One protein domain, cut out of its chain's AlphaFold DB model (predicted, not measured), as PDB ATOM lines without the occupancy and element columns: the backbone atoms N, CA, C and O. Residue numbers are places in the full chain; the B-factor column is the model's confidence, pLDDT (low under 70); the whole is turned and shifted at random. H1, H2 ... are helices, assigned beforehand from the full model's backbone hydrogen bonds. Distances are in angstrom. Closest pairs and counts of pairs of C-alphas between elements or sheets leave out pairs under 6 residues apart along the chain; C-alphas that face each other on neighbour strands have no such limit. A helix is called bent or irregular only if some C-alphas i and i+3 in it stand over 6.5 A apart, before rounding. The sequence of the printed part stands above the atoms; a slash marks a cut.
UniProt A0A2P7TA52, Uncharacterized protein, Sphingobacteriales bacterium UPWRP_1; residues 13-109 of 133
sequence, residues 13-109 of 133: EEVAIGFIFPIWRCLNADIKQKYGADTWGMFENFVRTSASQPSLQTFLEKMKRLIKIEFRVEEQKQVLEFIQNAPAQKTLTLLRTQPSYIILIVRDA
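What this domain is: This is residues 13 to 109 of the 133 residues of an uncharacterized protein of Sphingobacteriales bacterium UPWRP_1 (UniProt A0A2P7TA52). Six helices make a compact, rounded globule: H1 lies nearest the middle, with H4 packed along it, running back the opposite way, and H6 crossing it. The long, kinked H2 folds back into H3 as a helical hairpin, and H5 packs on the last residues of H2, 47 to 51. The printed part has 97 residues, with six named helices in the order H1 to H6 and no named strand; the class is all helix, and the helix packing is mostly crossed. The radius of gyration of the C-alphas is 12.2 A, and the C-alphas span 34 by 29 by 24 A.

Where its parts are: H1, residues 13 to 25, begins at C-alpha 13 (108.586, 115.071, 129.350) and is 16.5 A long; it is only just irregular, with C-alphas 18 and 21 6.8 A apart. H2, residues 29 to 51, is the longest helix by residues and measures 23.4 A; it has a kink of 114 degrees near residue 37 and is irregular, with C-alphas 34 and 37 9.3 A apart. It ends at C-alpha 51 (100.928, 108.384, 142.048). H3 holds residues 56 to 66. H4, residues 73 to 85, is 18.4 A long. H5 holds residues 88 to 97, and H6, residues 99 to 109, ends at C-alpha 109 (103.282, 123.948, 128.015).

How they stand to each other: H2 is the hub, touching three helices. With residues 46 to 51 alone it touches H3, a hairpin whose closest C-alphas, those of Ser 50 and Phe 59, are 4.9 A apart; the tilt of 37 degrees, opposite ways, is only just steep. With residues 47 to 51 alone H2 touches H5 at a steep tilt of 65 degrees; the closest C-alphas are those of Ala 51 and Leu 92, 5.4 A apart. With residues 40 to 48 alone it touches H6; the closest C-alphas are those of Arg 48 and Pro 99, 6.3 A apart. H6 also touches H1, only just about perpendicular at 71 degrees, with the closest C-alphas, those of Ala 16 and Ile 102, 5.1 A apart. H1 touches H4 at a shallow tilt of 34 degrees, only just short of steep, opposite ways; the closest C-alphas are those of Pro 22 and Glu 75, 5.2 A apart. H1 and H3 are near each other, while H4 is apart from H2 and H6. Every O i to N i+4 pair is within hydrogen-bond range in H3, H4, H5 and H6, against 6 of 9 in H1 and 14 of 19 in H2.

The domain as a whole: The two C-alphas farthest apart, those of Ala 37 and Asn 85, are 34.1 A from each other. The printed part has no cut. No link is long; H3 to H4 is short and the others are tight. The mean pLDDT of the printed part is 94.5, and no printed residue is under 70.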
ATOM      1  N   GLU A  13     109.174 114.241 130.394       96.81
ATOM      2  CA  GLU A  13     108.586 115.071 129.350       96.81
ATOM      3  C   GLU A  13     107.406 114.363 128.676       96.81
ATOM      4  O   GLU A  13     106.324 114.941 128.555       96.81
ATOM      5  N   GLU A  14     107.568 113.089 128.311       97.06
ATOM      6  CA  GLU A  14     106.482 112.280 127.747       97.06
ATOM      7  C   GLU A  14     105.336 112.103 128.745       97.06
ATOM      8  O   GLU A  14     104.170 112.249 128.377       97.06
ATOM      9  N   VAL A  15     105.642 111.854 130.025       97.69
ATOM     10  CA  VAL A  15     104.619 111.781 131.081       97.69
ATOM     11  C   VAL A  15     103.918 113.131 131.265       97.69
ATOM     12  O   VAL A  15     102.693 113.193 131.382       97.69
ATOM     13  N   ALA A  16     104.666 114.232 131.269       98.12
ATOM     14  CA  ALA A  16     104.115 115.567 131.437       98.12
ATOM     15  C   ALA A  16     103.152 115.929 130.300       98.12
ATOM     16  O   ALA A  16     102.000 116.279 130.560       98.12
ATOM     17  N   ILE A  17     103.596 115.810 129.048       97.62
ATOM     18  CA  ILE A  17     102.839 116.262 127.875       97.62
ATOM     19  C   ILE A  17     101.782 115.242 127.447       97.62
ATOM     20  O   ILE A  17     100.663 115.625 127.105       97.62
ATOM     21  N   GLY A  18     102.115 113.953 127.478       95.88
ATOM     22  CA  GLY A  18     101.238 112.876 127.027       95.88
ATOM     23  C   GLY A  18     100.131 112.525 128.016       95.88
ATOM     24  O   GLY A  18      99.069 112.075 127.593       95.88
ATOM     25  N   PHE A  19     100.348 112.758 129.316       97.31
ATOM     26  CA  PHE A  19      99.440 112.282 130.361       97.31
ATOM     27  C   PHE A  19      98.936 113.385 131.291       97.31
ATOM     28  O   PHE A  19      97.727 113.592 131.405       97.31
ATOM     29  N   ILE A  20      99.830 114.130 131.944       98.00
ATOM     30  CA  ILE A  20      99.424 115.079 132.993       98.00
ATOM     31  C   ILE A  20      98.838 116.375 132.417       98.00
ATOM     32  O   ILE A  20      97.872 116.913 132.962       98.00
ATOM     33  N   PHE A  21      99.361 116.871 131.297       97.56
ATOM     34  CA  PHE A  21      98.875 118.098 130.671       97.56
ATOM     35  C   PHE A  21      97.426 117.997 130.149       97.56
ATOM     36  O   PHE A  21      96.639 118.904 130.442       97.56
ATOM     37  N   PRO A  22      97.000 116.912 129.471       96.62
ATOM     38  CA  PRO A  22      95.590 116.698 129.131       96.62
ATOM     39  C   PRO A  22      94.675 116.694 130.362       96.62
ATOM     40  O   PRO A  22      93.620 117.326 130.352       96.62
ATOM     41  N   ILE A  23      95.108 116.070 131.465       96.12
ATOM     42  CA  ILE A  23      94.363 116.079 132.735       96.12
ATOM     43  C   ILE A  23      94.215 117.513 133.264       96.12
ATOM     44  O   ILE A  23      93.116 117.923 133.640       96.12
ATOM     45  N   TRP A  24      95.292 118.305 133.248       95.75
ATOM     46  CA  TRP A  24      95.262 119.712 133.663       95.75
ATOM     47  C   TRP A  24      94.284 120.559 132.826       95.75
ATOM     48  O   TRP A  24      93.577 121.439 133.339       95.75
ATOM     49  N   ARG A  25      94.207 120.305 131.518       94.12
ATOM     50  CA  ARG A  25      93.286 121.023 130.623       94.12
ATOM     51  C   ARG A  25      91.818 120.752 130.943       94.12
ATOM     52  O   ARG A  25      90.994 121.642 130.749       94.12
ATOM     53  N   CYS A  26      91.526 119.575 131.485       94.00
ATOM     54  CA  CYS A  26      90.184 119.127 131.848       94.00
ATOM     55  C   CYS A  26      89.785 119.446 133.297       94.00
ATOM     56  O   CYS A  26      88.698 119.074 133.737       94.00
ATOM     57  N   LEU A  27      90.632 120.153 134.049       91.44
ATOM     58  CA  LEU A  27      90.246 120.731 135.336       91.44
ATOM     59  C   LEU A  27      89.115 121.743 135.153       91.44
ATOM     60  O   LEU A  27      89.259 122.707 134.389       91.44
ATOM     61  N   ASN A  28      88.042 121.559 135.923       85.06
ATOM     62  CA  ASN A  28      86.931 122.500 135.979       85.06
ATOM     63  C   ASN A  28      87.415 123.902 136.434       85.06
ATOM     64  O   ASN A  28      88.354 124.033 137.231       85.06
ATOM     65  N   ALA A  29      86.790 124.956 135.901       82.62
ATOM     66  CA  ALA A  29      87.084 126.350 136.232       82.62
ATOM     67  C   ALA A  29      86.951 126.650 137.735       82.62
ATOM     68  O   ALA A  29      87.781 127.382 138.275       82.62
ATOM     69  N   ASP A  30      86.002 126.010 138.420       83.50
ATOM     70  CA  ASP A  30      85.751 126.161 139.855       83.50
ATOM     71  C   ASP A  30      86.992 125.819 140.687       83.50
ATOM     72  O   ASP A  30      87.284 126.476 141.682       83.50
ATOM     73  N   ILE A  31      87.776 124.821 140.262       82.44
ATOM     74  CA  ILE A  31      89.022 124.438 140.939       82.44
ATOM     75  C   ILE A  31      90.078 125.535 140.780       82.44
ATOM     76  O   ILE A  31      90.731 125.915 141.751       82.44
ATOM     77  N   LYS A  32      90.219 126.078 139.567       84.00
ATOM     78  CA  LYS A  32      91.179 127.154 139.270       84.00
ATOM     79  C   LYS A  32      90.812 128.447 140.000       84.00
ATOM     80  O   LYS A  32      91.698 129.186 140.414       84.00
ATOM     81  N   GLN A  33      89.520 128.695 140.198       86.56
ATOM     82  CA  GLN A  33      89.031 129.818 140.990       86.56
ATOM     83  C   GLN A  33      89.234 129.591 142.493       86.56
ATOM     84  O   GLN A  33      89.729 130.481 143.176       86.56
ATOM     85  N   LYS A  34      88.901 128.397 143.000       85.31
ATOM     86  CA  LYS A  34      88.981 128.050 144.426       85.31
ATOM     87  C   LYS A  34      90.396 128.171 144.989       85.31
ATOM     88  O   LYS A  34      90.556 128.647 146.107       85.31
ATOM     89  N   TYR A  35      91.401 127.721 144.241       86.50
ATOM     90  CA  TYR A  35      92.794 127.720 144.702       86.50
ATOM     91  C   TYR A  35      93.606 128.915 144.190       86.50
ATOM     92  O   TYR A  35      94.685 129.186 144.714       86.50
ATOM     93  N   GLY A  36      93.098 129.657 143.198       86.50
ATOM     94  CA  GLY A  36      93.708 130.892 142.711       86.50
ATOM     95  C   GLY A  36      95.195 130.724 142.393       86.50
ATOM     96  O   GLY A  36      95.575 129.909 141.546       86.50
ATOM     97  N   ALA A  37      96.041 131.482 143.094       84.75
ATOM     98  CA  ALA A  37      97.494 131.459 142.920       84.75
ATOM     99  C   ALA A  37      98.137 130.098 143.252       84.75
ATOM    100  O   ALA A  37      99.135 129.734 142.630       84.75
ATOM    101  N   ASP A  38      97.543 129.324 144.163       91.88
ATOM    102  CA  ASP A  38      98.080 128.041 144.637       91.88
ATOM    103  C   ASP A  38      97.535 126.822 143.867       91.88
ATOM    104  O   ASP A  38      97.807 125.666 144.188       91.88
ATOM    105  N   THR A  39      96.777 127.050 142.789       93.06
ATOM    106  CA  THR A  39      96.201 125.954 141.989       93.06
ATOM    107  C   THR A  39      97.263 124.955 141.510       93.06
ATOM    108  O   THR A  39      96.994 123.758 141.431       93.06
ATOM    109  N   TRP A  40      98.479 125.425 141.212       94.94
ATOM    110  CA  TRP A  40      99.586 124.562 140.794       94.94
ATOM    111  C   TRP A  40     100.118 123.678 141.923       94.94
ATOM    112  O   TRP A  40     100.284 122.481 141.702       94.94
ATOM    113  N   GLY A  41     100.341 124.239 143.117       95.06
ATOM    114  CA  GLY A  41     100.802 123.473 144.278       95.06
ATOM    115  C   GLY A  41      99.782 122.410 144.682       95.06
ATOM    116  O   GLY A  41     100.121 121.244 144.891       95.06
ATOM    117  N   MET A  42      98.499 122.777 144.664       94.88
ATOM    118  CA  MET A  42      97.406 121.837 144.900       94.88
ATOM    119  C   MET A  42      97.330 120.736 143.841       94.88
ATOM    120  O   MET A  42      97.172 119.563 144.183       94.88
ATOM    121  N   PHE A  43      97.476 121.081 142.561       96.12
ATOM    122  CA  PHE A  43      97.485 120.092 141.485       96.12
ATOM    123  C   PHE A  43      98.661 119.120 141.601       96.12
ATOM    124  O   PHE A  43      98.459 117.911 141.475       96.12
ATOM    125  N   GLU A  44      99.857 119.615 141.926       96.88
ATOM    126  CA  GLU A  44     101.014 118.768 142.217       96.88
ATOM    127  C   GLU A  44     100.714 117.783 143.353       96.88
ATOM    128  O   GLU A  44     101.007 116.591 143.239       96.88
ATOM    129  N   ASN A  45     100.079 118.252 144.430       95.81
ATOM    130  CA  ASN A  45      99.722 117.396 145.554       95.81
ATOM    131  C   ASN A  45      98.728 116.289 145.153       95.81
ATOM    132  O   ASN A  45      98.869 115.139 145.581       95.81
ATOM    133  N   PHE A  46      97.753 116.591 144.290       95.94
ATOM    134  CA  PHE A  46      96.831 115.579 143.765       95.94
ATOM    135  C   PHE A  46      97.542 114.543 142.895       95.94
ATOM    136  O   PHE A  46      97.290 113.344 143.060       95.94
ATOM    137  N   VAL A  47      98.461 114.982 142.030       97.31
ATOM    138  CA  VAL A  47      99.293 114.086 141.215       97.31
ATOM    139  C   VAL A  47     100.123 113.177 142.115       97.31
ATOM    140  O   VAL A  47     100.057 111.958 141.973       97.31
ATOM    141  N   ARG A  48     100.829 113.738 143.101       96.00
ATOM    142  CA  ARG A  48     101.664 112.980 144.042       96.00
ATOM    143  C   ARG A  48     100.849 111.963 144.840       96.00
ATOM    144  O   ARG A  48     101.227 110.796 144.931       96.00
ATOM    145  N   THR A  49      99.703 112.385 145.371       95.88
ATOM    146  CA  THR A  49      98.795 111.511 146.127       95.88
ATOM    147  C   THR A  49      98.296 110.360 145.257       95.88
ATOM    148  O   THR A  49      98.285 109.208 145.694       95.88
ATOM    149  N   SER A  50      97.924 110.643 144.010       97.31
ATOM    150  CA  SER A  50      97.428 109.634 143.071       97.31
ATOM    151  C   SER A  50      98.539 108.730 142.536       97.31
ATOM    152  O   SER A  50      98.283 107.577 142.208       97.31
ATOM    153  N   ALA A  51      99.792 109.185 142.504       97.25
ATOM    154  CA  ALA A  51     100.928 108.384 142.048       97.25
ATOM    155  C   ALA A  51     101.191 107.157 142.938       97.25
ATOM    156  O   ALA A  51     101.780 106.181 142.485       97.25
ATOM    157  N   SER A  52     100.718 107.156 144.189       93.69
ATOM    158  CA  SER A  52     100.798 106.006 145.108       93.69
ATOM    159  C   SER A  52     100.011 104.766 144.656       93.69
ATOM    160  O   SER A  52     100.199 103.691 145.217       93.69
ATOM    161  N   GLN A  53      99.132 104.901 143.661       96.25
ATOM    162  CA  GLN A  53      98.267 103.818 143.202       96.25
ATOM    163  C   GLN A  53      99.044 102.707 142.461       96.25
ATOM    164  O   GLN A  53     100.147 102.955 141.963       96.25
ATOM    165  N   PRO A  54      98.485 101.481 142.384       94.69
ATOM    166  CA  PRO A  54      99.150 100.342 141.747       94.69
ATOM    167  C   PRO A  54      99.114 100.371 140.209       94.69
ATOM    168  O   PRO A  54      99.885  99.656 139.577       94.69
ATOM    169  N   SER A  55      98.236 101.165 139.584       97.38
ATOM    170  CA  SER A  55      98.109 101.250 138.120       97.38
ATOM    171  C   SER A  55      97.759 102.661 137.637       97.38
ATOM    172  O   SER A  55      97.296 103.500 138.410       97.38
ATOM    173  N   LEU A  56      97.939 102.930 136.339       97.44
ATOM    174  CA  LEU A  56      97.564 104.222 135.754       97.44
ATOM    175  C   LEU A  56      96.039 104.424 135.671       97.44
ATOM    176  O   LEU A  56      95.575 105.554 135.826       97.44
ATOM    177  N   GLN A  57      95.238 103.358 135.510       97.00
ATOM    178  CA  GLN A  57      93.779 103.475 135.653       97.00
ATOM    179  C   GLN A  57      93.391 103.911 137.068       97.00
ATOM    180  O   GLN A  57      92.646 104.876 137.229       97.00
ATOM    181  N   THR A  58      93.923 103.243 138.096       97.50
ATOM    182  CA  THR A  58      93.589 103.567 139.493       97.50
ATOM    183  C   THR A  58      94.123 104.941 139.902       97.50
ATOM    184  O   THR A  58      93.443 105.666 140.629       97.50
ATOM    185  N   PHE A  59      95.271 105.363 139.359       97.75
ATOM    186  CA  PHE A  59      95.740 106.751 139.419       97.75
ATOM    187  C   PHE A  59      94.681 107.723 138.885       97.75
ATOM    188  O   PHE A  59      94.310 108.672 139.575       97.75
ATOM    189  N   LEU A  60      94.170 107.490 137.672       96.69
ATOM    190  CA  LEU A  60      93.213 108.391 137.031       96.69
ATOM    191  C   LEU A  60      91.879 108.431 137.786       96.69
ATOM    192  O   LEU A  60      91.292 109.498 137.958       96.69
ATOM    193  N   GLU A  61      91.399 107.286 138.268       96.00
ATOM    194  CA  GLU A  61      90.207 107.215 139.114       96.00
ATOM    195  C   GLU A  61      90.394 107.984 140.422       96.00
ATOM    196  O   GLU A  61      89.501 108.731 140.831       96.00
ATOM    197  N   LYS A  62      91.559 107.852 141.067       96.25
ATOM    198  CA  LYS A  62      91.886 108.610 142.276       96.25
ATOM    199  C   LYS A  62      91.920 110.109 141.991       96.25
ATOM    200  O   LYS A  62      91.299 110.861 142.740       96.25
ATOM    201  N   MET A  63      92.545 110.529 140.890       95.38
ATOM    202  CA  MET A  63      92.544 111.924 140.442       95.38
ATOM    203  C   MET A  63      91.116 112.451 140.278       95.38
ATOM    204  O   MET A  63      90.777 113.454 140.892       95.38
ATOM    205  N   LYS A  64      90.243 111.737 139.555       93.88
ATOM    206  CA  LYS A  64      88.829 112.124 139.362       93.88
ATOM    207  C   LYS A  64      88.037 112.259 140.669       93.88
ATOM    208  O   LYS A  64      87.064 113.005 140.716       93.88
ATOM    209  N   ARG A  65      88.421 111.529 141.723       93.50
ATOM    210  CA  ARG A  65      87.803 111.636 143.059       93.50
ATOM    211  C   ARG A  65      88.345 112.815 143.866       93.50
ATOM    212  O   ARG A  65      87.604 113.394 144.651       93.50
ATOM    213  N   LEU A  66      89.630 113.139 143.714       91.94
ATOM    214  CA  LEU A  66      90.271 114.259 144.414       91.94
ATOM    215  C   LEU A  66      89.896 115.607 143.797       91.94
ATOM    216  O   LEU A  66      89.764 116.601 144.508       91.94
ATOM    217  N   ILE A  67      89.726 115.629 142.479       90.12
ATOM    218  CA  ILE A  67      89.430 116.822 141.699       90.12
ATOM    219  C   ILE A  67      88.404 116.514 140.624       90.12
ATOM    220  O   ILE A  67      88.497 115.518 139.909       90.12
ATOM    221  N   LYS A  68      87.437 117.420 140.478       88.56
ATOM    222  CA  LYS A  68      86.448 117.332 139.410       88.56
ATOM    223  C   LYS A  68      87.141 117.583 138.068       88.56
ATOM    224  O   LYS A  68      87.545 118.709 137.769       88.56
ATOM    225  N   ILE A  69      87.293 116.515 137.290       90.88
ATOM    226  CA  ILE A  69      87.857 116.534 135.939       90.88
ATOM    227  C   ILE A  69      86.728 116.258 134.952       90.88
ATOM    228  O   ILE A  69      86.058 115.229 135.041       90.88
ATOM    229  N   GLU A  70      86.549 117.161 133.997       91.19
ATOM    230  CA  GLU A  70      85.570 117.050 132.919       91.19
ATOM    231  C   GLU A  70      86.331 116.884 131.604       91.19
ATOM    232  O   GLU A  70      86.835 117.844 131.015       91.19
ATOM    233  N   PHE A  71      86.487 115.630 131.181       90.31
ATOM    234  CA  PHE A  71      87.192 115.326 129.946       90.31
ATOM    235  C   PHE A  71      86.373 115.724 128.722       90.31
ATOM    236  O   PHE A  71      85.179 115.442 128.644       90.31
ATOM    237  N   ARG A  72      87.048 116.331 127.744       93.19
ATOM    238  CA  ARG A  72      86.544 116.409 126.371       93.19
ATOM    239  C   ARG A  72      87.019 115.169 125.619       93.19
ATOM    240  O   ARG A  72      87.900 114.452 126.099       93.19
ATOM    241  N   VAL A  73      86.430 114.918 124.457       92.19
ATOM    242  CA  VAL A  73      86.665 113.691 123.686       92.19
ATOM    243  C   VAL A  73      88.149 113.524 123.341       92.19
ATOM    244  O   VAL A  73      88.699 112.438 123.517       92.19
ATOM    245  N   GLU A  74      88.818 114.600 122.922       93.12
ATOM    246  CA  GLU A  74      90.223 114.585 122.515       93.12
ATOM    247  C   GLU A  74      91.162 114.274 123.686       93.12
ATOM    248  O   GLU A  74      91.955 113.334 123.607       93.12
ATOM    249  N   GLU A  75      91.057 115.010 124.797       94.00
ATOM    250  CA  GLU A  75      91.890 114.759 125.974       94.00
ATOM    251  C   GLU A  75      91.593 113.393 126.607       94.00
ATOM    252  O   GLU A  75      92.514 112.734 127.091       94.00
ATOM    253  N   GLN A  76      90.337 112.929 126.583       94.38
ATOM    254  CA  GLN A  76      89.996 111.589 127.063       94.38
ATOM    255  C   GLN A  76      90.707 110.514 126.246       94.38
ATOM    256  O   GLN A  76      91.309 109.609 126.824       94.38
ATOM    257  N   LYS A  77      90.636 110.611 124.914       95.75
ATOM    258  CA  LYS A  77      91.289 109.671 124.005       95.75
ATOM    259  C   LYS A  77      92.796 109.649 124.247       95.75
ATOM    260  O   LYS A  77      93.343 108.577 124.474       95.75
ATOM    261  N   GLN A  78      93.428 110.821 124.309       96.06
ATOM    262  CA  GLN A  78      94.865 110.943 124.554       96.06
ATOM    263  C   GLN A  78      95.286 110.291 125.881       96.06
ATOM    264  O   GLN A  78      96.249 109.530 125.927       96.06
ATOM    265  N   VAL A  79      94.542 110.540 126.965       96.31
ATOM    266  CA  VAL A  79      94.830 109.947 128.279       96.31
ATOM    267  C   VAL A  79      94.661 108.428 128.257       96.31
ATOM    268  O   VAL A  79      95.484 107.717 128.828       96.31
ATOM    269  N   LEU A  80      93.612 107.914 127.610       96.06
ATOM    270  CA  LEU A  80      93.376 106.472 127.518       96.06
ATOM    271  C   LEU A  80      94.436 105.768 126.665       96.06
ATOM    272  O   LEU A  80      94.937 104.723 127.076       96.06
ATOM    273  N   GLU A  81      94.817 106.355 125.532       96.31
ATOM    274  CA  GLU A  81      95.908 105.853 124.691       96.31
ATOM    275  C   GLU A  81      97.230 105.840 125.462       96.31
ATOM    276  O   GLU A  81      97.952 104.845 125.425       96.31
ATOM    277  N   PHE A  82      97.527 106.890 126.232       96.88
ATOM    278  CA  PHE A  82      98.717 106.912 127.077       96.88
ATOM    279  C   PHE A  82      98.691 105.783 128.115       96.88
ATOM    280  O   PHE A  82      99.671 105.061 128.266       96.88
ATOM    281  N   ILE A  83      97.564 105.587 128.808       96.19
ATOM    282  CA  ILE A  83      97.413 104.527 129.817       96.19
ATOM    283  C   ILE A  83      97.641 103.131 129.218       96.19
ATOM    284  O   ILE A  83      98.200 102.272 129.894       96.19
ATOM    285  N   GLN A  84      97.197 102.901 127.981       95.00
ATOM    286  CA  GLN A  84      97.324 101.604 127.312       95.00
ATOM    287  C   GLN A  84      98.752 101.307 126.846       95.00
ATOM    288  O   GLN A  84      99.165 100.151 126.878       95.00
ATOM    289  N   ASN A  85      99.492 102.331 126.416       94.50
ATOM    290  CA  ASN A  85     100.791 102.148 125.765       94.50
ATOM    291  C   ASN A  85     101.986 102.415 126.691       94.50
ATOM    292  O   ASN A  85     103.068 101.878 126.468       94.50
ATOM    293  N   ALA A  86     101.827 103.239 127.731       93.81
ATOM    294  CA  ALA A  86     102.935 103.620 128.596       93.81
ATOM    295  C   ALA A  86     103.307 102.507 129.598       93.81
ATOM    296  O   ALA A  86     102.428 101.856 130.174       93.81
ATOM    297  N   PRO A  87     104.602 102.337 129.929       94.75
ATOM    298  CA  PRO A  87     105.027 101.439 130.996       94.75
ATOM    299  C   PRO A  87     104.539 101.970 132.353       94.75
ATOM    300  O   PRO A  87     105.149 102.863 132.954       94.75
ATOM    301  N   ALA A  88     103.429 101.411 132.846       94.81
ATOM    302  CA  ALA A  88     102.700 101.912 134.012       94.81
ATOM    303  C   ALA A  88     103.592 102.109 135.247       94.81
ATOM    304  O   ALA A  88     103.581 103.179 135.855       94.81
ATOM    305  N   GLN A  89     104.424 101.120 135.586       94.94
ATOM    306  CA  GLN A  89     105.264 101.186 136.784       94.94
ATOM    307  C   GLN A  89     106.342 102.276 136.696       94.94
ATOM    308  O   GLN A  89     106.598 102.967 137.686       94.94
ATOM    309  N   LYS A  90     106.953 102.466 135.518       95.75
ATOM    310  CA  LYS A  90     107.946 103.529 135.300       95.75
ATOM    311  C   LYS A  90     107.286 104.904 135.357       95.75
ATOM    312  O   LYS A  90     107.775 105.784 136.055       95.75
ATOM    313  N   THR A  91     106.130 105.045 134.710       96.88
ATOM    314  CA  THR A  91     105.321 106.273 134.732       96.88
ATOM    315  C   THR A  91     104.954 106.668 136.161       96.88
ATOM    316  O   THR A  91     105.215 107.789 136.588       96.88
ATOM    317  N   LEU A  92     104.394 105.736 136.937       97.50
ATOM    318  CA  LEU A  92     104.034 105.981 138.334       97.50
ATOM    319  C   LEU A  92     105.261 106.311 139.185       97.50
ATOM    320  O   LEU A  92     105.185 107.173 140.053       97.50
ATOM    321  N   THR A  93     106.399 105.662 138.927       96.69
ATOM    322  CA  THR A  93     107.663 105.992 139.598       96.69
ATOM    323  C   THR A  93     108.070 107.437 139.328       96.69
ATOM    324  O   THR A  93     108.308 108.161 140.289       96.69
ATOM    325  N   LEU A  94     108.063 107.888 138.070       97.56
ATOM    326  CA  LEU A  94     108.364 109.282 137.716       97.56
ATOM    327  C   LEU A  94     107.406 110.267 138.398       97.56
ATOM    328  O   LEU A  94     107.845 111.266 138.961       97.56
ATOM    329  N   LEU A  95     106.108 109.955 138.433       97.38
ATOM    330  CA  LEU A  95     105.107 110.785 139.113       97.38
ATOM    331  C   LEU A  95     105.315 110.861 140.637       97.38
ATOM    332  O   LEU A  95     104.900 111.839 141.257       97.38
ATOM    333  N   ARG A  96     105.954 109.857 141.253       96.50
ATOM    334  CA  ARG A  96     106.312 109.865 142.683       96.50
ATOM    335  C   ARG A  96     107.624 110.594 142.950       96.50
ATOM    336  O   ARG A  96     107.711 111.327 143.930       96.50
ATOM    337  N   THR A  97     108.642 110.358 142.126       97.31
ATOM    338  CA  THR A  97     110.016 110.814 142.391       97.31
ATOM    339  C   THR A  97     110.318 112.186 141.804       97.31
ATOM    340  O   THR A  97     111.168 112.890 142.338       97.31
ATOM    341  N   GLN A  98     109.619 112.588 140.739       97.50
ATOM    342  CA  GLN A  98     109.838 113.852 140.030       97.50
ATOM    343  C   GLN A  98     108.545 114.667 139.791       97.50
ATOM    344  O   GLN A  98     108.400 115.271 138.724       97.50
ATOM    345  N   PRO A  99     107.591 114.747 140.744       97.31
ATOM    346  CA  PRO A  99     106.324 115.443 140.514       97.31
ATOM    347  C   PRO A  99     106.527 116.924 140.177       97.31
ATOM    348  O   PRO A  99     105.939 117.408 139.217       97.31
ATOM    349  N   SER A 100     107.395 117.635 140.900       97.81
ATOM    350  CA  SER A 100     107.605 119.073 140.692       97.81
ATOM    351  C   SER A 100     108.206 119.382 139.316       97.81
ATOM    352  O   SER A 100     107.818 120.364 138.688       97.81
ATOM    353  N   TYR A 101     109.097 118.521 138.808       98.19
ATOM    354  CA  TYR A 101     109.662 118.668 137.462       98.19
ATOM    355  C   TYR A 101     108.595 118.455 136.380       98.19
ATOM    356  O   TYR A 101     108.434 119.285 135.488       98.19
ATOM    357  N   ILE A 102     107.781 117.405 136.519       98.44
ATOM    358  CA  ILE A 102     106.653 117.139 135.616       98.44
ATOM    359  C   ILE A 102     105.664 118.314 135.618       98.44
ATOM    360  O   ILE A 102     105.238 118.768 134.557       98.44
ATOM    361  N   ILE A 103     105.318 118.852 136.792       97.94
ATOM    362  CA  ILE A 103     104.415 120.007 136.905       97.94
ATOM    363  C   ILE A 103     105.019 121.273 136.293       97.94
ATOM    364  O   ILE A 103     104.285 122.048 135.676       97.94
ATOM    365  N   LEU A 104     106.334 121.476 136.399       98.00
ATOM    366  CA  LEU A 104     107.016 122.586 135.736       98.00
ATOM    367  C   LEU A 104     106.842 122.515 134.211       98.00
ATOM    368  O   LEU A 104     106.442 123.510 133.610       98.00
ATOM    369  N   ILE A 105     107.042 121.339 133.606       98.25
ATOM    370  CA  ILE A 105     106.846 121.121 132.162       98.25
ATOM    371  C   ILE A 105     105.383 121.367 131.764       98.25
ATOM    372  O   ILE A 105     105.098 122.055 130.786       98.25
ATOM    373  N   VAL A 106     104.428 120.861 132.552       97.69
ATOM    374  CA  VAL A 106     102.986 121.084 132.326       97.69
ATOM    375  C   VAL A 106     102.639 122.577 132.378       97.69
ATOM    376  O   VAL A 106     101.836 123.068 131.578       97.69
ATOM    377  N   ARG A 107     103.233 123.317 133.320       96.00
ATOM    378  CA  ARG A 107     103.031 124.762 133.469       96.00
ATOM    379  C   ARG A 107     103.622 125.541 132.301       96.00
ATOM    380  O   ARG A 107     102.978 126.484 131.831       96.00
ATOM    381  N   ASP A 108     104.798 125.148 131.837       96.31
ATOM    382  CA  ASP A 108     105.441 125.737 130.666       96.31
ATOM    383  C   ASP A 108     104.589 125.520 129.405       96.31
ATOM    384  O   ASP A 108     104.149 126.488 128.783       96.31
ATOM    385  N   ALA A 109     104.173 124.279 129.131       95.62
ATOM    386  CA  ALA A 109     103.282 123.948 128.015       95.62
ATOM    387  C   ALA A 109     101.953 124.730 128.057       95.62
ATOM    388  O   ALA A 109     101.449 125.215 127.040       95.62
TER     389      ALA A 109